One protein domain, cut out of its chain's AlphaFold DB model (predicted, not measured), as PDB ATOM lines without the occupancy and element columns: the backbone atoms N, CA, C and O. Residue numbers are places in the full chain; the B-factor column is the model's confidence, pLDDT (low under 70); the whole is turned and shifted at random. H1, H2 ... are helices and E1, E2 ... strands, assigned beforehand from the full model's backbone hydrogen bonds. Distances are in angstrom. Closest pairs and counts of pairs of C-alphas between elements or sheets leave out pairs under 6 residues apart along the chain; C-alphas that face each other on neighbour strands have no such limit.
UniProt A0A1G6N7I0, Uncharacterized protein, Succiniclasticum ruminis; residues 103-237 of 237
ATOM      1  N   ALA A 103     -62.358 -44.395  36.622       83.56
ATOM      2  CA  ALA A 103     -62.189 -43.815  35.289       83.56
ATOM      3  C   ALA A 103     -61.401 -42.494  35.331       83.56
ATOM      4  O   ALA A 103     -60.594 -42.202  34.448       83.56
ATOM      5  N   VAL A 104     -61.592 -41.703  36.391       82.38
ATOM      6  CA  VAL A 104     -60.839 -40.460  36.612       82.38
ATOM      7  C   VAL A 104     -59.391 -40.770  36.997       82.38
ATOM      8  O   VAL A 104     -58.481 -40.072  36.546       82.38
ATOM      9  N   LYS A 105     -59.159 -41.827  37.789       80.62
ATOM     10  CA  LYS A 105     -57.805 -42.297  38.128       80.62
ATOM     11  C   LYS A 105     -57.050 -42.740  36.869       80.62
ATOM     12  O   LYS A 105     -55.919 -42.306  36.664       80.62
ATOM     13  N   GLU A 106     -57.679 -43.535  36.007       85.25
ATOM     14  CA  GLU A 106     -57.076 -44.009  34.754       85.25
ATOM     15  C   GLU A 106     -56.754 -42.859  33.785       85.25
ATOM     16  O   GLU A 106     -55.641 -42.782  33.262       85.25
ATOM     17  N   ALA A 107     -57.683 -41.917  33.597       86.12
ATOM     18  CA  ALA A 107     -57.460 -40.757  32.735       86.12
ATOM     19  C   ALA A 107     -56.269 -39.903  33.209       86.12
ATOM     20  O   ALA A 107     -55.416 -39.531  32.402       86.12
ATOM     21  N   LYS A 108     -56.172 -39.649  34.521       82.81
ATOM     22  CA  LYS A 108     -55.056 -38.892  35.107       82.81
ATOM     23  C   LYS A 108     -53.718 -39.630  34.993       82.81
ATOM     24  O   LYS A 108     -52.701 -38.995  34.731       82.81
ATOM     25  N   LEU A 109     -53.704 -40.958  35.140       84.06
ATOM     26  CA  LEU A 109     -52.498 -41.771  34.929       84.06
ATOM     27  C   LEU A 109     -51.995 -41.688  33.482       84.06
ATOM     28  O   LEU A 109     -50.789 -41.597  33.251       84.06
ATOM     29  N   LYS A 110     -52.907 -41.682  32.505       87.38
ATOM     30  CA  LYS A 110     -52.546 -41.541  31.091       87.38
ATOM     31  C   LYS A 110     -51.958 -40.163  30.780       87.38
ATOM     32  O   LYS A 110     -50.901 -40.088  30.159       87.38
ATOM     33  N   GLU A 111     -52.613 -39.092  31.228       87.38
ATOM     34  CA  GLU A 111     -52.113 -37.716  31.068       87.38
ATOM     35  C   GLU A 111     -50.715 -37.563  31.682       87.38
ATOM     36  O   GLU A 111     -49.810 -36.977  31.085       87.38
ATOM     37  N   TYR A 112     -50.513 -38.164  32.852       85.31
ATOM     38  CA  TYR A 112     -49.224 -38.186  33.521       85.31
ATOM     39  C   TYR A 112     -48.135 -38.897  32.696       85.31
ATOM     40  O   TYR A 112     -47.048 -38.348  32.513       85.31
ATOM     41  N   ALA A 113     -48.423 -40.080  32.144       87.38
ATOM     42  CA  ALA A 113     -47.470 -40.806  31.302       87.38
ATOM     43  C   ALA A 113     -47.064 -40.002  30.050       87.38
ATOM     44  O   ALA A 113     -45.892 -39.987  29.663       87.38
ATOM     45  N   GLU A 114     -48.012 -39.287  29.438       90.94
ATOM     46  CA  GLU A 114     -47.739 -38.388  28.312       90.94
ATOM     47  C   GLU A 114     -46.843 -37.209  28.727       90.94
ATOM     48  O   GLU A 114     -45.901 -36.866  28.006       90.94
ATOM     49  N   ALA A 115     -47.064 -36.638  29.916       89.19
ATOM     50  CA  ALA A 115     -46.230 -35.569  30.460       89.19
ATOM     51  C   ALA A 115     -44.789 -36.031  30.744       89.19
ATOM     52  O   ALA A 115     -43.843 -35.312  30.412       89.19
ATOM     53  N   VAL A 116     -44.598 -37.237  31.295       91.25
ATOM     54  CA  VAL A 116     -43.262 -37.831  31.505       91.25
ATOM     55  C   VAL A 116     -42.535 -38.005  30.175       91.25
ATOM     56  O   VAL A 116     -41.377 -37.603  30.042       91.25
ATOM     57  N   LYS A 117     -43.223 -38.537  29.157       92.56
ATOM     58  CA  LYS A 117     -42.657 -38.699  27.815       92.56
ATOM     59  C   LYS A 117     -42.229 -37.356  27.217       92.56
ATOM     60  O   LYS A 117     -41.115 -37.247  26.712       92.56
ATOM     61  N   ALA A 118     -43.083 -36.334  27.300       93.31
ATOM     62  CA  ALA A 118     -42.775 -34.997  26.795       93.31
ATOM     63  C   ALA A 118     -41.580 -34.360  27.528       93.31
ATOM     64  O   ALA A 118     -40.703 -33.775  26.893       93.31
ATOM     65  N   ALA A 119     -41.504 -34.514  28.853       91.94
ATOM     66  CA  ALA A 119     -40.383 -34.018  29.644       91.94
ATOM     67  C   ALA A 119     -39.059 -34.717  29.286       91.94
ATOM     68  O   ALA A 119     -38.020 -34.059  29.205       91.94
ATOM     69  N   ASN A 120     -39.082 -36.031  29.045       95.19
ATOM     70  CA  ASN A 120     -37.898 -36.772  28.608       95.19
ATOM     71  C   ASN A 120     -37.441 -36.357  27.206       95.19
ATOM     72  O   ASN A 120     -36.245 -36.180  26.994       95.19
ATOM     73  N   GLU A 121     -38.373 -36.148  26.275       95.81
ATOM     74  CA  GLU A 121     -38.050 -35.671  24.927       95.81
ATOM     75  C   GLU A 121     -37.381 -34.289  24.971       95.81
ATOM     76  O   GLU A 121     -36.335 -34.083  24.356       95.81
ATOM     77  N   GLN A 122     -37.900 -33.366  25.789       95.62
ATOM     78  CA  GLN A 122     -37.255 -32.067  25.995       95.62
ATOM     79  C   GLN A 122     -35.846 -32.218  26.586       95.62
ATOM     80  O   GLN A 122     -34.893 -31.630  26.078       95.62
ATOM     81  N   LYS A 123     -35.680 -33.048  27.626       95.75
ATOM     82  CA  LYS A 123     -34.364 -33.318  28.230       95.75
ATOM     83  C   LYS A 123     -33.375 -33.897  27.214       95.75
ATOM     84  O   LYS A 123     -32.196 -33.557  27.263       95.75
ATOM     85  N   LYS A 124     -33.835 -34.753  26.298       96.69
ATOM     86  CA  LYS A 124     -33.027 -35.345  25.221       96.69
ATOM     87  C   LYS A 124     -32.562 -34.291  24.212       96.69
ATOM     88  O   LYS A 124     -31.380 -34.250  23.855       96.69
ATOM     89  N   GLN A 125     -33.456 -33.391  23.806       97.31
ATOM     90  CA  GLN A 125     -33.125 -32.258  22.936       97.31
ATOM     91  C   GLN A 125     -32.110 -31.319  23.600       97.31
ATOM     92  O   GLN A 125     -31.077 -31.003  23.007       97.31
ATOM     93  N   ASP A 126     -32.335 -30.961  24.865       96.44
ATOM     94  CA  ASP A 126     -31.423 -30.115  25.640       96.44
ATOM     95  C   ASP A 126     -30.053 -30.782  25.837       96.44
ATOM     96  O   ASP A 126     -29.011 -30.132  25.720       96.44
ATOM     97  N   ALA A 127     -30.029 -32.093  26.098       96.75
ATOM     98  CA  ALA A 127     -28.799 -32.868  26.229       96.75
ATOM     99  C   ALA A 127     -27.991 -32.883  24.927       96.75
ATOM    100  O   ALA A 127     -26.768 -32.772  24.972       96.75
ATOM    101  N   THR A 128     -28.662 -32.962  23.777       97.56
ATOM    102  CA  THR A 128     -28.029 -32.886  22.452       97.56
ATOM    103  C   THR A 128     -27.457 -31.496  22.189       97.56
ATOM    104  O   THR A 128     -26.318 -31.354  21.744       97.56
ATOM    105  N   ALA A 129     -28.233 -30.453  22.488       97.44
ATOM    106  CA  ALA A 129     -27.833 -29.067  22.267       97.44
ATOM    107  C   ALA A 129     -26.668 -28.641  23.174       97.44
ATOM    108  O   ALA A 129     -25.787 -27.896  22.748       97.44
ATOM    109  N   THR A 130     -26.650 -29.125  24.417       96.88
ATOM    110  CA  THR A 130     -25.623 -28.791  25.417       96.88
ATOM    111  C   THR A 130     -24.504 -29.822  25.521       96.88
ATOM    112  O   THR A 130     -23.600 -29.660  26.341       96.88
ATOM    113  N   GLU A 131     -24.560 -30.870  24.697       96.31
ATOM    114  CA  GLU A 131     -23.650 -32.009  24.706       96.31
ATOM    115  C   GLU A 131     -23.458 -32.570  26.123       96.31
ATOM    116  O   GLU A 131     -22.374 -32.498  26.702       96.31
ATOM    117  N   LYS A 132     -24.517 -33.111  26.729       95.81
ATOM    118  CA  LYS A 132     -24.500 -33.689  28.083       95.81
ATOM    119  C   LYS A 132     -25.083 -35.097  28.108       95.81
ATOM    120  O   LYS A 132     -25.784 -35.508  27.193       95.81
ATOM    121  N   ILE A 133     -24.782 -35.824  29.180       96.31
ATOM    122  CA  ILE A 133     -25.433 -37.098  29.498       96.31
ATOM    123  C   ILE A 133     -26.587 -36.800  30.446       96.31
ATOM    124  O   ILE A 133     -26.404 -36.060  31.414       96.31
ATOM    125  N   VAL A 134     -27.756 -37.364  30.174       97.31
ATOM    126  CA  VAL A 134     -28.952 -37.202  31.013       97.31
ATOM    127  C   VAL A 134     -29.565 -38.557  31.323       97.31
ATOM    128  O   VAL A 134     -29.401 -39.501  30.555       97.31
ATOM    129  N   PHE A 135     -30.274 -38.648  32.445       97.62
ATOM    130  CA  PHE A 135     -31.086 -39.810  32.795       97.62
ATOM    131  C   PHE A 135     -32.557 -39.504  32.495       97.62
ATOM    132  O   PHE A 135     -33.120 -38.537  33.020       97.62
ATOM    133  N   LEU A 136     -33.154 -40.312  31.625       97.12
ATOM    134  CA  LEU A 136     -34.540 -40.221  31.187       97.12
ATOM    135  C   LEU A 136     -35.362 -41.224  31.997       97.12
ATOM    136  O   LEU A 136     -35.093 -42.425  31.976       97.12
ATOM    137  N   VAL A 137     -36.326 -40.719  32.763       95.75
ATOM    138  CA  VAL A 137     -37.047 -41.507  33.774       95.75
ATOM    139  C   VAL A 137     -38.297 -42.104  33.150       95.75
ATOM    140  O   VAL A 137     -39.091 -41.378  32.562       95.75
ATOM    141  N   GLU A 138     -38.501 -43.407  33.300       93.44
ATOM    142  CA  GLU A 138     -39.665 -44.108  32.749       93.44
ATOM    143  C   GLU A 138     -40.711 -44.413  33.813       93.44
ATOM    144  O   GLU A 138     -41.902 -44.216  33.589       93.44
ATOM    145  N   ASN A 139     -40.270 -44.898  34.972       93.12
ATOM    146  CA  ASN A 139     -41.172 -45.334  36.025       93.12
ATOM    147  C   ASN A 139     -40.544 -45.134  37.402       93.12
ATOM    148  O   ASN A 139     -39.331 -45.270  37.571       93.12
ATOM    149  N   VAL A 140     -41.386 -44.881  38.397       94.06
ATOM    150  CA  VAL A 140     -41.006 -44.899  39.805       94.06
ATOM    151  C   VAL A 140     -42.015 -45.756  40.537       94.06
ATOM    152  O   VAL A 140     -43.218 -45.539  40.432       94.06
ATOM    153  N   GLN A 141     -41.523 -46.735  41.280       92.94
ATOM    154  CA  GLN A 141     -42.359 -47.668  42.014       92.94
ATOM    155  C   GLN A 141     -41.816 -47.885  43.416       92.94
ATOM    156  O   GLN A 141     -40.614 -47.793  43.676       92.94
ATOM    157  N   ARG A 142     -42.723 -48.206  44.328       92.31
ATOM    158  CA  ARG A 142     -42.363 -48.699  45.648       92.31
ATOM    159  C   ARG A 142     -42.127 -50.201  45.579       92.31
ATOM    160  O   ARG A 142     -42.968 -50.933  45.061       92.31
ATOM    161  N   LYS A 143     -41.028 -50.660  46.167       92.00
ATOM    162  CA  LYS A 143     -40.782 -52.074  46.447       92.00
ATOM    163  C   LYS A 143     -40.383 -52.205  47.911       92.00
ATOM    164  O   LYS A 143     -39.309 -51.768  48.297       92.00
ATOM    165  N   ASP A 144     -41.266 -52.753  48.740       89.38
ATOM    166  CA  ASP A 144     -41.086 -52.793  50.198       89.38
ATOM    167  C   ASP A 144     -40.851 -51.387  50.792       89.38
ATOM    168  O   ASP A 144     -41.760 -50.549  50.768       89.38
ATOM    169  N   ASN A 145     -39.650 -51.114  51.314       90.19
ATOM    170  CA  ASN A 145     -39.228 -49.794  51.803       90.19
ATOM    171  C   ASN A 145     -38.301 -49.048  50.824       90.19
ATOM    172  O   ASN A 145     -37.753 -47.996  51.148       90.19
ATOM    173  N   GLU A 146     -38.093 -49.596  49.631       93.62
ATOM    174  CA  GLU A 146     -37.216 -49.056  48.601       93.62
ATOM    175  C   GLU A 146     -38.012 -48.277  47.554       93.62
ATOM    176  O   GLU A 146     -39.062 -48.720  47.069       93.62
ATOM    177  N   LEU A 147     -37.489 -47.106  47.192       95.44
ATOM    178  CA  LEU A 147     -37.947 -46.371  46.026       95.44
ATOM    179  C   LEU A 147     -37.118 -46.814  44.819       95.44
ATOM    180  O   LEU A 147     -35.905 -46.613  44.772       95.44
ATOM    181  N   VAL A 148     -37.787 -47.438  43.856       95.75
ATOM    182  CA  VAL A 148     -37.174 -48.028  42.667       95.75
ATOM    183  C   VAL A 148     -37.494 -47.143  41.471       95.75
ATOM    184  O   VAL A 148     -38.656 -46.995  41.095       95.75
ATOM    185  N   ILE A 149     -36.464 -46.551  40.875       96.31
ATOM    186  CA  ILE A 149     -36.566 -45.643  39.730       96.31
ATOM    187  C   ILE A 149     -35.993 -46.356  38.510       96.31
ATOM    188  O   ILE A 149     -34.807 -46.686  38.481       96.31
ATOM    189  N   SER A 150     -36.819 -46.566  37.491       96.31
ATOM    190  CA  SER A 150     -36.401 -47.137  36.212       96.31
ATOM    191  C   SER A 150     -36.268 -46.048  35.157       96.31
ATOM    192  O   SER A 150     -37.095 -45.138  35.072       96.31
ATOM    193  N   GLY A 151     -35.232 -46.153  34.337       96.75
ATOM    194  CA  GLY A 151     -34.967 -45.216  33.253       96.75
ATOM    195  C   GLY A 151     -33.742 -45.621  32.450       96.75
ATOM    196  O   GLY A 151     -33.146 -46.665  32.700       96.75
ATOM    197  N   HIS A 152     -33.340 -44.791  31.501       97.12
ATOM    198  CA  HIS A 152     -32.160 -45.019  30.671       97.12
ATOM    199  C   HIS A 152     -31.340 -43.735  30.550       97.12
ATOM    200  O   HIS A 152     -31.843 -42.626  30.735       97.12
ATOM    201  N   PHE A 153     -30.048 -43.870  30.266       97.56
ATOM    202  CA  PHE A 153     -29.195 -42.729  29.965       97.56
ATOM    203  C   PHE A 153     -29.267 -42.399  28.483       97.56
ATOM    204  O   PHE A 153     -29.203 -43.294  27.648       97.56
ATOM    205  N   TYR A 154     -29.320 -41.114  28.161       97.94
ATOM    206  CA  TYR A 154     -29.114 -40.629  26.804       97.94
ATOM    207  C   TYR A 154     -27.767 -39.926  26.697       97.94
ATOM    208  O   TYR A 154     -27.440 -39.054  27.512       97.94
ATOM    209  N   ASN A 155     -26.996 -40.289  25.674       97.56
ATOM    210  CA  ASN A 155     -25.722 -39.660  25.382       97.56
ATOM    211  C   ASN A 155     -25.881 -38.504  24.388       97.56
ATOM    212  O   ASN A 155     -25.786 -38.693  23.183       97.56
ATOM    213  N   GLY A 156     -26.031 -37.279  24.891       97.31
ATOM    214  CA  GLY A 156     -26.057 -36.079  24.052       97.31
ATOM    215  C   GLY A 156     -24.691 -35.652  23.495       97.31
ATOM    216  O   GLY A 156     -24.620 -34.667  22.762       97.31
ATOM    217  N   LYS A 157     -23.583 -36.337  23.830       95.75
ATOM    218  CA  LYS A 157     -22.262 -36.051  23.239       95.75
ATOM    219  C   LYS A 157     -22.228 -36.518  21.784       95.75
ATOM    220  O   LYS A 157     -22.765 -37.567  21.454       95.75
ATOM    221  N   LYS A 158     -21.520 -35.776  20.925       93.88
ATOM    222  CA  LYS A 158     -21.425 -36.077  19.482       93.88
ATOM    223  C   LYS A 158     -20.265 -36.994  19.092       93.88
ATOM    224  O   LYS A 158     -20.289 -37.586  18.023       93.88
ATOM    225  N   ASN A 159     -19.230 -37.078  19.921       93.94
ATOM    226  CA  ASN A 159     -17.950 -37.694  19.558       93.94
ATOM    227  C   ASN A 159     -17.330 -38.496  20.709       93.94
ATOM    228  O   ASN A 159     -16.109 -38.571  20.834       93.94
ATOM    229  N   ARG A 160     -18.163 -39.013  21.613       94.75
ATOM    230  CA  ARG A 160     -17.675 -39.788  22.745       94.75
ATOM    231  C   ARG A 160     -18.651 -40.877  23.123       94.75
ATOM    232  O   ARG A 160     -19.804 -40.581  23.423       94.75
ATOM    233  N   THR A 161     -18.157 -42.105  23.172       96.19
ATOM    234  CA  THR A 161     -18.908 -43.256  23.672       96.19
ATOM    235  C   THR A 161     -18.774 -43.335  25.185       96.19
ATOM    236  O   THR A 161     -17.662 -43.296  25.722       96.19
ATOM    237  N   ILE A 162     -19.900 -43.450  25.887       96.25
ATOM    238  CA  ILE A 162     -19.922 -43.591  27.345       96.25
ATOM    239  C   ILE A 162     -19.951 -45.066  27.707       96.25
ATOM    240  O   ILE A 162     -20.847 -45.796  27.304       96.25
ATOM    241  N   ILE A 163     -18.984 -45.510  28.502       95.75
ATOM    242  CA  ILE A 163     -18.883 -46.918  28.902       95.75
ATOM    243  C   ILE A 163     -19.287 -47.134  30.358       95.75
ATOM    244  O   ILE A 163     -19.589 -48.260  30.758       95.75
ATOM    245  N   THR A 164     -19.273 -46.074  31.171       95.75
ATOM    246  CA  THR A 164     -19.615 -46.138  32.592       95.75
ATOM    247  C   THR A 164     -20.233 -44.829  33.072       95.75
ATOM    248  O   THR A 164     -19.730 -43.752  32.767       95.75
ATOM    249  N   VAL A 165     -21.290 -44.916  33.877       96.00
ATOM    250  CA  VAL A 165     -21.792 -43.810  34.706       96.00
ATOM    251  C   VAL A 165     -21.475 -44.157  36.154       96.00
ATOM    252  O   VAL A 165     -21.923 -45.192  36.633       96.00
ATOM    253  N   LYS A 166     -20.670 -43.345  36.843       95.50
ATOM    254  CA  LYS A 166     -20.217 -43.638  38.214       95.50
ATOM    255  C   LYS A 166     -21.226 -43.222  39.272       95.50
ATOM    256  O   LYS A 166     -21.383 -43.919  40.269       95.50
ATOM    257  N   SER A 167     -21.848 -42.067  39.067       95.19
ATOM    258  CA  SER A 167     -22.761 -41.471  40.032       95.19
ATOM    259  C   SER A 167     -23.684 -40.455  39.372       95.19
ATOM    260  O   SER A 167     -23.415 -39.966  38.272       95.19
ATOM    261  N   LEU A 168     -24.764 -40.125  40.073       95.94
ATOM    262  CA  LEU A 168     -25.651 -39.009  39.759       95.94
ATOM    263  C   LEU A 168     -26.265 -38.445  41.048       95.94
ATOM    264  O   LEU A 168     -26.339 -39.148  42.059       95.94
ATOM    265  N   GLU A 169     -26.728 -37.199  40.994       96.69
ATOM    266  CA  GLU A 169     -27.545 -36.590  42.045       96.69
ATOM    267  C   GLU A 169     -29.001 -36.477  41.575       96.69
ATOM    268  O   GLU A 169     -29.281 -36.194  40.408       96.69
ATOM    269  N   LEU A 170     -29.942 -36.774  42.472       96.56
ATOM    270  CA  LEU A 170     -31.370 -36.856  42.182       96.56
ATOM    271  C   LEU A 170     -32.168 -35.867  43.027       96.56
ATOM    272  O   LEU A 170     -32.058 -35.846  44.253       96.56
ATOM    273  N   ASP A 171     -33.059 -35.142  42.359       96.50
ATOM    274  CA  ASP A 171     -34.194 -34.471  42.985       96.50
ATOM    275  C   ASP A 171     -35.458 -35.287  42.725       96.50
ATOM    276  O   ASP A 171     -35.735 -35.663  41.580       96.50
ATOM    277  N   ILE A 172     -36.227 -35.556  43.779       95.38
ATOM    278  CA  ILE A 172     -37.399 -36.428  43.746       95.38
ATOM    279  C   ILE A 172     -38.581 -35.721  44.389       95.38
ATOM    280  O   ILE A 172     -38.546 -35.348  45.559       95.38
ATOM    281  N   VAL A 173     -39.669 -35.628  43.634       93.75
ATOM    282  CA  VAL A 173     -40.984 -35.247  44.143       93.75
ATOM    283  C   VAL A 173     -41.961 -36.376  43.839       93.75
ATOM    284  O   VAL A 173     -42.121 -36.746  42.677       93.75
ATOM    285  N   LEU A 174     -42.620 -36.917  44.863       93.50
ATOM    286  CA  LEU A 174     -43.667 -37.935  44.720       93.50
ATOM    287  C   LEU A 174     -45.004 -37.370  45.163       93.50
ATOM    288  O   LEU A 174     -45.095 -36.673  46.177       93.50
ATOM    289  N   ARG A 175     -46.046 -37.699  44.409       90.19
ATOM    290  CA  ARG A 175     -47.408 -37.245  44.651       90.19
ATOM    291  C   ARG A 175     -48.391 -38.400  44.525       90.19
ATOM    292  O   ARG A 175     -48.328 -39.205  43.590       90.19
ATOM    293  N   ASP A 176     -49.343 -38.436  45.445       87.75
ATOM    294  CA  ASP A 176     -50.592 -39.149  45.230       87.75
ATOM    295  C   ASP A 176     -51.587 -38.161  44.637       87.75
ATOM    296  O   ASP A 176     -52.098 -37.270  45.319       87.75
ATOM    297  N   MET A 177     -51.797 -38.280  43.328       81.56
ATOM    298  CA  MET A 177     -52.620 -37.355  42.558       81.56
ATOM    299  C   MET A 177     -52.095 -35.917  42.693       81.56
ATOM    300  O   MET A 177     -51.063 -35.579  42.111       81.56
ATOM    301  N   ASP A 178     -52.786 -35.090  43.477       76.38
ATOM    302  CA  ASP A 178     -52.483 -33.674  43.689       76.38
ATOM    303  C   ASP A 178     -51.791 -33.420  45.046       76.38
ATOM    304  O   ASP A 178     -51.327 -32.313  45.318       76.38
ATOM    305  N   LYS A 179     -51.681 -34.449  45.897       85.25
ATOM    306  CA  LYS A 179     -51.077 -34.367  47.227       85.25
ATOM    307  C   LYS A 179     -49.606 -34.757  47.177       85.25
ATOM    308  O   LYS A 179     -49.263 -35.869  46.787       85.25
ATOM    309  N   GLU A 180     -48.734 -33.859  47.623       90.50
ATOM    310  CA  GLU A 180     -47.308 -34.147  47.789       90.50
ATOM    311  C   GLU A 180     -47.081 -35.129  48.946       90.50
ATOM    312  O   GLU A 180     -47.574 -34.926  50.056       90.50
ATOM    313  N   LEU A 181     -46.349 -36.207  48.662       90.69
ATOM    314  CA  LEU A 181     -45.979 -37.250  49.620       90.69
ATOM    315  C   LEU A 181     -44.493 -37.204  49.979       90.69
ATOM    316  O   LEU A 181     -44.125 -37.533  51.104       90.69
ATOM    317  N   LEU A 182     -43.645 -36.821  49.023       91.75
ATOM    318  CA  LEU A 182     -42.198 -36.736  49.195       91.75
ATOM    319  C   LEU A 182     -41.645 -35.574  48.374       91.75
ATOM    320  O   LEU A 182     -42.075 -35.365  47.240       91.75
ATOM    321  N   ASN A 183     -40.666 -34.868  48.931       94.31
ATOM    322  CA  ASN A 183     -39.902 -33.829  48.251       94.31
ATOM    323  C   ASN A 183     -38.485 -33.808  48.820       94.31
ATOM    324  O   ASN A 183     -38.226 -33.245  49.883       94.31
ATOM    325  N   GLU A 184     -37.585 -34.490  48.127       94.44
ATOM    326  CA  GLU A 184     -36.186 -34.611  48.502       94.44
ATOM    327  C   GLU A 184     -35.293 -34.095  47.378       94.44
ATOM    328  O   GLU A 184     -35.613 -34.221  46.196       94.44
ATOM    329  N   LYS A 185     -34.159 -33.508  47.758       95.06
ATOM    330  CA  LYS A 185     -33.209 -32.899  46.827       95.06
ATOM    331  C   LYS A 185     -31.792 -33.370  47.095       95.06
ATOM    332  O   LYS A 185     -31.461 -33.679  48.241       95.06
ATOM    333  N   ASN A 186     -30.959 -33.346  46.059       94.94
ATOM    334  CA  ASN A 186     -29.538 -33.709  46.111       94.94
ATOM    335  C   ASN A 186     -29.290 -35.116  46.698       94.94
ATOM    336  O   ASN A 186     -28.342 -35.337  47.460       94.94
ATOM    337  N   ILE A 187     -30.161 -36.084  46.393       95.38
ATOM    338  CA  ILE A 187     -29.945 -37.477  46.786       95.38
ATOM    339  C   ILE A 187     -28.808 -38.027  45.930       95.38
ATOM    340  O   ILE A 187     -28.960 -38.212  44.722       95.38
ATOM    341  N   LYS A 188     -27.672 -38.318  46.559       94.94
ATOM    342  CA  LYS A 188     -26.519 -38.901  45.873       94.94
ATOM    343  C   LYS A 188     -26.717 -40.393  45.664       94.94
ATOM    344  O   LYS A 188     -26.995 -41.126  46.612       94.94
ATOM    345  N   TYR A 189     -26.512 -40.842  44.433       94.56
ATOM    346  CA  TYR A 189     -26.464 -42.254  44.091       94.56
ATOM    347  C   TYR A 189     -25.085 -42.603  43.531       94.56
ATOM    348  O   TYR A 189     -24.748 -42.252  42.401       94.56
ATOM    349  N   GLU A 190     -24.282 -43.295  44.340       92.94
ATOM    350  CA  GLU A 190     -22.877 -43.630  44.063       92.94
ATOM    351  C   GLU A 190     -22.711 -45.122  43.740       92.94
ATOM    352  O   GLU A 190     -21.938 -45.845  44.367       92.94
ATOM    353  N   LYS A 191     -23.477 -45.611  42.763       92.62
ATOM    354  CA  LYS A 191     -23.306 -46.962  42.222       92.62
ATOM    355  C   LYS A 191     -23.007 -46.878  40.737       92.62
ATOM    356  O   LYS A 191     -23.792 -46.323  39.971       92.62
ATOM    357  N   ALA A 192     -21.892 -47.483  40.340       91.31
ATOM    358  CA  ALA A 192     -21.474 -47.487  38.952       91.31
ATOM    359  C   ALA A 192     -22.385 -48.375  38.091       91.31
ATOM    360  O   ALA A 192     -22.608 -49.549  38.396       91.31
ATOM    361  N   PHE A 193     -22.852 -47.818  36.979       93.50
ATOM    362  CA  PHE A 193     -23.423 -48.552  35.860       93.50
ATOM    363  C   PHE A 193     -22.324 -48.745  34.817       93.50
ATOM    364  O   PHE A 193     -21.875 -47.777  34.209       93.50
ATOM    365  N   THR A 194     -21.852 -49.975  34.638       93.00
ATOM    366  CA  THR A 194     -20.699 -50.308  33.784       93.00
ATOM    367  C   THR A 194     -21.119 -51.126  32.564       93.00
ATOM    368  O   THR A 194     -22.123 -51.831  32.618       93.00
ATOM    369  N   GLY A 195     -20.322 -51.101  31.492       88.31
ATOM    370  CA  GLY A 195     -20.500 -51.990  30.335       88.31
ATOM    371  C   GLY A 195     -21.648 -51.606  29.397       88.31
ATOM    372  O   GLY A 195     -22.131 -52.455  28.658       88.31
ATOM    373  N   MET A 196     -22.096 -50.346  29.428       90.25
ATOM    374  CA  MET A 196     -23.295 -49.900  28.702       90.25
ATOM    375  C   MET A 196     -23.047 -49.452  27.256       90.25
ATOM    376  O   MET A 196     -24.019 -49.320  26.528       90.25
ATOM    377  N   ASN A 197     -21.789 -49.195  26.857       93.44
ATOM    378  CA  ASN A 197     -21.380 -48.731  25.516       93.44
ATOM    379  C   ASN A 197     -22.412 -47.816  24.823       93.44
ATOM    380  O   ASN A 197     -22.951 -48.149  23.774       93.44
ATOM    381  N   ILE A 198     -22.697 -46.663  25.428       96.19
ATOM    382  CA  ILE A 198     -23.686 -45.705  24.931       96.19
ATOM    383  C   ILE A 198     -23.017 -44.829  23.871       96.19
ATOM    384  O   ILE A 198     -22.260 -43.904  24.196       96.19
ATOM    385  N   GLU A 199     -23.260 -45.140  22.602       96.69
ATOM    386  CA  GLU A 199     -22.735 -44.380  21.467       96.69
ATOM    387  C   GLU A 199     -23.263 -42.933  21.443       96.69
ATOM    388  O   GLU A 199     -24.265 -42.618  22.096       96.69
ATOM    389  N   PRO A 200     -22.589 -42.022  20.718       97.12
ATOM    390  CA  PRO A 200     -23.087 -40.672  20.493       97.12
ATOM    391  C   PRO A 200     -24.539 -40.640  20.016       97.12
ATOM    392  O   PRO A 200     -24.908 -41.328  19.066       97.12
ATOM    393  N   LEU A 201     -25.345 -39.788  20.647       97.06
ATOM    394  CA  LEU A 201     -26.754 -39.556  20.324       97.06
ATOM    395  C   LEU A 201     -27.650 -40.802  20.427       97.06
ATOM    396  O   LEU A 201     -28.709 -40.842  19.799       97.06
ATOM    397  N   GLN A 202     -27.264 -41.783  21.247       97.25
ATOM    398  CA  GLN A 202     -28.049 -42.989  21.512       97.25
ATOM    399  C   GLN A 202     -28.476 -43.112  22.980       97.25
ATOM    400  O   GLN A 202     -27.924 -42.467  23.879       97.25
ATOM    401  N   ASP A 203     -29.492 -43.949  23.194       97.06
ATOM    402  CA  ASP A 203     -30.005 -44.330  24.507       97.06
ATOM    403  C   ASP A 203     -29.291 -45.597  25.009       97.06
ATOM    404  O   ASP A 203     -28.909 -46.470  24.227       97.06
ATOM    405  N   SER A 204     -29.119 -45.724  26.323       96.75
ATOM    406  CA  SER A 204     -28.700 -46.973  26.957       96.75
ATOM    407  C   SER A 204     -29.859 -47.967  27.042       96.75
ATOM    408  O   SER A 204     -31.025 -47.623  26.859       96.75
ATOM    409  N   GLN A 205     -29.557 -49.200  27.456       94.88
ATOM    410  CA  GLN A 205     -30.584 -50.082  28.012       94.88
ATOM    411  C   GLN A 205     -31.264 -49.450  29.239       94.88
ATOM    412  O   GLN A 205     -30.685 -48.580  29.898       94.88
ATOM    413  N   VAL A 206     -32.459 -49.936  29.579       96.00
ATOM    414  CA  VAL A 206     -33.141 -49.566  30.825       96.00
ATOM    415  C   VAL A 206     -32.357 -50.102  32.022       96.00
ATOM    416  O   VAL A 206     -31.862 -51.232  32.034       96.00
ATOM    417  N   LEU A 207     -32.237 -49.257  33.035       95.56
ATOM    418  CA  LEU A 207     -31.507 -49.473  34.271       95.56
ATOM    419  C   LEU A 207     -32.396 -49.096  35.447       95.56
ATOM    420  O   LEU A 207     -33.420 -48.424  35.302       95.56
ATOM    421  N   THR A 208     -31.958 -49.504  36.630       95.75
ATOM    422  CA  THR A 208     -32.693 -49.268  37.863       95.75
ATOM    423  C   THR A 208     -31.796 -48.599  38.896       95.75
ATOM    424  O   THR A 208     -30.690 -49.067  39.183       95.75
ATOM    425  N   VAL A 209     -32.296 -47.502  39.453       96.25
ATOM    426  CA  VAL A 209     -31.759 -46.827  40.630       96.25
ATOM    427  C   VAL A 209     -32.613 -47.215  41.828       96.25
ATOM    428  O   VAL A 209     -33.838 -47.136  41.801       96.25
ATOM    429  N   ASN A 210     -31.926 -47.630  42.878       95.75
ATOM    430  CA  ASN A 210     -32.496 -48.273  44.044       95.75
ATOM    431  C   ASN A 210     -32.185 -47.411  45.268       95.75
ATOM    432  O   ASN A 210     -31.020 -47.281  45.646       95.75
ATOM    433  N   LEU A 211     -33.206 -46.771  45.839       95.25
ATOM    434  CA  LEU A 211     -33.058 -45.853  46.966       95.25
ATOM    435  C   LEU A 211     -33.699 -46.468  48.220       95.25
ATOM    436  O   LEU A 211     -34.919 -46.358  48.404       95.25
ATOM    437  N   PRO A 212     -32.906 -47.146  49.069       93.94
ATOM    438  CA  PRO A 212     -33.419 -47.774  50.277       93.94
ATOM    439  C   PRO A 212     -33.927 -46.717  51.258       93.94
ATOM    440  O   PRO A 212     -33.367 -45.627  51.361       93.94
ATOM    441  N   ASP A 213     -35.005 -47.049  51.964       92.06
ATOM    442  CA  ASP A 213     -35.623 -46.220  53.005       92.06
ATOM    443  C   ASP A 213     -36.116 -44.841  52.526       92.06
ATOM    444  O   ASP A 213     -36.352 -43.937  53.329       92.06
ATOM    445  N   LYS A 214     -36.293 -44.676  51.206       92.44
ATOM    446  CA  LYS A 214     -36.821 -43.460  50.563       92.44
ATOM    447  C   LYS A 214     -38.256 -43.592  50.065       92.44
ATOM    448  O   LYS A 214     -38.820 -42.617  49.570       92.44
ATOM    449  N   ALA A 215     -38.862 -44.774  50.164       91.06
ATOM    450  CA  ALA A 215     -40.248 -44.951  49.752       91.06
ATOM    451  C   ALA A 215     -41.214 -44.338  50.785       91.06
ATOM    452  O   ALA A 215     -41.147 -44.694  51.962       91.06
ATOM    453  N   PRO A 216     -42.154 -43.465  50.377       88.31
ATOM    454  CA  PRO A 216     -43.160 -42.942  51.289       88.31
ATOM    455  C   PRO A 216     -44.163 -44.031  51.700       88.31
ATOM    456  O   PRO A 216     -44.434 -44.990  50.970       88.31
ATOM    457  N   ALA A 217     -44.777 -43.845  52.871       82.25
ATOM    458  CA  ALA A 217     -45.902 -44.661  53.309       82.25
ATOM    459  C   ALA A 217     -47.170 -44.272  52.524       82.25
ATOM    460  O   ALA A 217     -47.820 -43.280  52.834       82.25
ATOM    461  N   GLY A 218     -47.505 -45.050  51.497       76.69
ATOM    462  CA  GLY A 218     -48.706 -44.870  50.674       76.69
ATOM    463  C   GLY A 218     -48.496 -45.366  49.244       76.69
ATOM    464  O   GLY A 218     -47.378 -45.732  48.877       76.69
ATOM    465  N   GLU A 219     -49.569 -45.397  48.456       81.75
ATOM    466  CA  GLU A 219     -49.467 -45.484  46.995       81.75
ATOM    467  C   GLU A 219     -49.141 -44.094  46.432       81.75
ATOM    468  O   GLU A 219     -49.535 -43.077  46.999       81.75
ATOM    469  N   PHE A 220     -48.413 -44.041  45.319       87.50
ATOM    470  CA  PHE A 220     -48.177 -42.809  44.576       87.50
ATOM    471  C   PHE A 220     -48.255 -43.099  43.082       87.50
ATOM    472  O   PHE A 220     -47.895 -44.182  42.624       87.50
ATOM    473  N   ASN A 221     -48.735 -42.110  42.335       81.50
ATOM    474  CA  ASN A 221     -49.100 -42.266  40.925       81.50
ATOM    475  C   ASN A 221     -48.358 -41.269  40.029       81.50
ATOM    476  O   ASN A 221     -48.255 -41.469  38.824       81.50
ATOM    477  N   ASN A 222     -47.892 -40.167  40.618       87.62
ATOM    478  CA  ASN A 222     -47.269 -39.055  39.924       87.62
ATOM    479  C   ASN A 222     -45.910 -38.786  40.569       87.62
ATOM    480  O   ASN A 222     -45.805 -38.606  41.784       87.62
ATOM    481  N   PHE A 223     -44.868 -38.770  39.753       91.12
ATOM    482  CA  PHE A 223     -43.513 -38.469  40.178       91.12
ATOM    483  C   PHE A 223     -42.870 -37.421  39.268       91.12
ATOM    484  O   PHE A 223     -43.112 -37.350  38.063       91.12
ATOM    485  N   MET A 224     -41.979 -36.631  39.848       91.44
ATOM    486  CA  MET A 224     -41.017 -35.828  39.115       91.44
ATOM    487  C   MET A 224     -39.638 -36.198  39.636       91.44
ATOM    488  O   MET A 224     -39.333 -35.978  40.806       91.44
ATOM    489  N   VAL A 225     -38.818 -36.773  38.760       93.94
ATOM    490  CA  VAL A 225     -37.438 -37.134  39.074       93.94
ATOM    491  C   VAL A 225     -36.511 -36.403  38.113       93.94
ATOM    492  O   VAL A 225     -36.650 -36.482  36.886       93.94
ATOM    493  N   THR A 226     -35.555 -35.677  38.677       93.44
ATOM    494  CA  THR A 226     -34.543 -34.951  37.916       93.44
ATOM    495  C   THR A 226     -33.169 -35.414  38.347       93.44
ATOM    496  O   THR A 226     -32.745 -35.152  39.467       93.44
ATOM    497  N   ALA A 227     -32.472 -36.082  37.432       93.62
ATOM    498  CA  ALA A 227     -31.059 -36.368  37.587       93.62
ATOM    499  C   ALA A 227     -30.224 -35.185  37.103       93.62
ATOM    500  O   ALA A 227     -30.412 -34.697  35.986       93.62
ATOM    501  N   HIS A 228     -29.291 -34.764  37.939       90.88
ATOM    502  CA  HIS A 228     -28.272 -33.776  37.631       90.88
ATOM    503  C   HIS A 228     -26.902 -34.296  38.084       90.88
ATOM    504  O   HIS A 228     -26.791 -35.378  38.661       90.88
ATOM    505  N   ASP A 229     -25.844 -33.574  37.711       92.44
ATOM    506  CA  ASP A 229     -24.458 -33.895  38.077       92.44
ATOM    507  C   ASP A 229     -24.045 -35.352  37.802       92.44
ATOM    508  O   ASP A 229     -23.336 -35.999  38.572       92.44
ATOM    509  N   VAL A 230     -24.481 -35.876  36.649       95.06
ATOM    510  CA  VAL A 230     -24.133 -37.220  36.175       95.06
ATOM    511  C   VAL A 230     -22.630 -37.286  35.899       95.06
ATOM    512  O   VAL A 230     -22.134 -36.672  34.949       95.06
ATOM    513  N   HIS A 231     -21.902 -38.061  36.702       95.62
ATOM    514  CA  HIS A 231     -20.479 -38.308  36.512       95.62
ATOM    515  C   HIS A 231     -20.267 -39.611  35.746       95.62
ATOM    516  O   HIS A 231     -20.800 -40.662  36.103       95.62
ATOM    517  N   TRP A 232     -19.457 -39.562  34.696       95.12
ATOM    518  CA  TRP A 232     -19.315 -40.660  33.748       95.12
ATOM    519  C   TRP A 232     -17.890 -40.774  33.210       95.12
ATOM    520  O   TRP A 232     -17.100 -39.831  33.248       95.12
ATOM    521  N   GLU A 233     -17.586 -41.950  32.677       93.88
ATOM    522  CA  GLU A 233     -16.367 -42.265  31.945       93.88
ATOM    523  C   GLU A 233     -16.716 -42.758  30.545       93.88
ATOM    524  O   GLU A 233     -17.614 -43.577  30.334       93.88
ATOM    525  N   GLY A 234     -15.979 -42.241  29.571       87.88
ATOM    526  CA  GLY A 234     -16.118 -42.619  28.175       87.88
ATOM    527  C   GLY A 234     -14.758 -42.777  27.527       87.88
ATOM    528  O   GLY A 234     -13.813 -42.073  27.903       87.88
ATOM    529  N   VAL A 235     -14.677 -43.660  26.541       86.38
ATOM    530  CA  VAL A 235     -13.494 -43.805  25.690       86.38
ATOM    531  C   VAL A 235     -13.480 -42.683  24.655       86.38
ATOM    532  O   VAL A 235     -14.533 -42.270  24.167       86.38
ATOM    533  N   GLY A 236     -12.300 -42.109  24.416       71.44
ATOM    534  CA  GLY A 236     -12.111 -41.110  23.366       71.44
ATOM    535  C   GLY A 236     -12.212 -41.759  21.988       71.44
ATOM    536  O   GLY A 236     -11.891 -42.939  21.856       71.44
ATOM    537  N   ASN A 237     -12.677 -40.986  21.006       54.34
ATOM    538  CA  ASN A 237     -12.587 -41.355  19.594       54.34
ATOM    539  C   ASN A 237     -11.129 -41.452  19.138       54.34
ATOM    540  O   ASN A 237     -10.340 -40.563  19.539       54.34
TER     541      ASN A 237
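This is residues 103 to 237 of the 237 residues of an uncharacterized protein of Succiniclasticum ruminis (UniProt A0A1G6N7I0). Two strongly twisted sheets, E1 E2 E6 and E3 E4 E5 E7, come together along E1 and E7 and are partly face to face, like a loosely closed barrel. One long helix, H1, packs along the first sheet, mainly on E1, and its residues 108 to 123 come within 10 A of E7. The printed part has 135 residues, with one named helix followed by seven named strands; its class is mixed. The first sheet has the order E1 E2 E6, all antiparallel, while in the branched second sheet E4, E5 and E7 are each antiparallel to E3. The whole is compact, with a radius of gyration of the C-alphas of 15.4 A, and elongated, spanning 50 by 29 by 21 A.

H1, residues 103 to 129, is on the sheet of E1, residues 133 to 143, E2, residues 146 to 155, and E6, residues 207 to 212: two layers, a helix on one face of a sheet. Its height over the sheet is 9.5 A, and it runs along the strands, at 5 degrees to E1 on the local plane. The closest C-alphas of H1 and E1 are those of Asn 120 and Leu 136, 5.5 A apart. In H1 every O i to N i+4 pair is within hydrogen-bond range. E1 and E2 form a hairpin, with N 136 and O 152 at 2.8 A; between E2 and E6, N 149 and O 209 are at 2.8 A. In the other sheet, E3, residues 160 to 176, bends by 78 degrees at residue 163. E4, residues 179 to 189, and E5, residues 193 to 198, lie on one side of E3, and E7, residues 222 to 236, on the other side. E3 and E4 form a hairpin, with N 170 and O 187 at 2.8 A. Between E3 and E5, N 162 and O 198 are within hydrogen-bond range at 2.9 A, and between E3 and E7, N 171 and O 226 are within hydrogen-bond range at 2.9 A. Between the sheets, the closest C-alphas of E1 and E7 are those of Phe 135 and Ala 227, 5.9 A apart; E3 and E6 are apart.

H1 begins at C-alpha 103, (-62.189, -43.815, 35.289), and measures 39.6 A from first to last C-alpha. E1 measures 27.3 A, E2 27.6 A and E4 26.0 A. E3 starts at C-alpha 160, (-17.675, -39.788, 22.745), and measures 39.9 A. E5 and E6 have six residues each. E7 measures 38.9 A and ends at C-alpha 236, (-12.111, -41.110, 23.366).

The C-alphas of Ala 103 and Asn 237, the two farthest apart, are 52.1 A apart. The printed part has no cut. The links from E5 to E6 and from E6 to E7 are short; the others are tight. The mean pLDDT of the printed part is 92.3, and residue 237, the chain's last, is under 70.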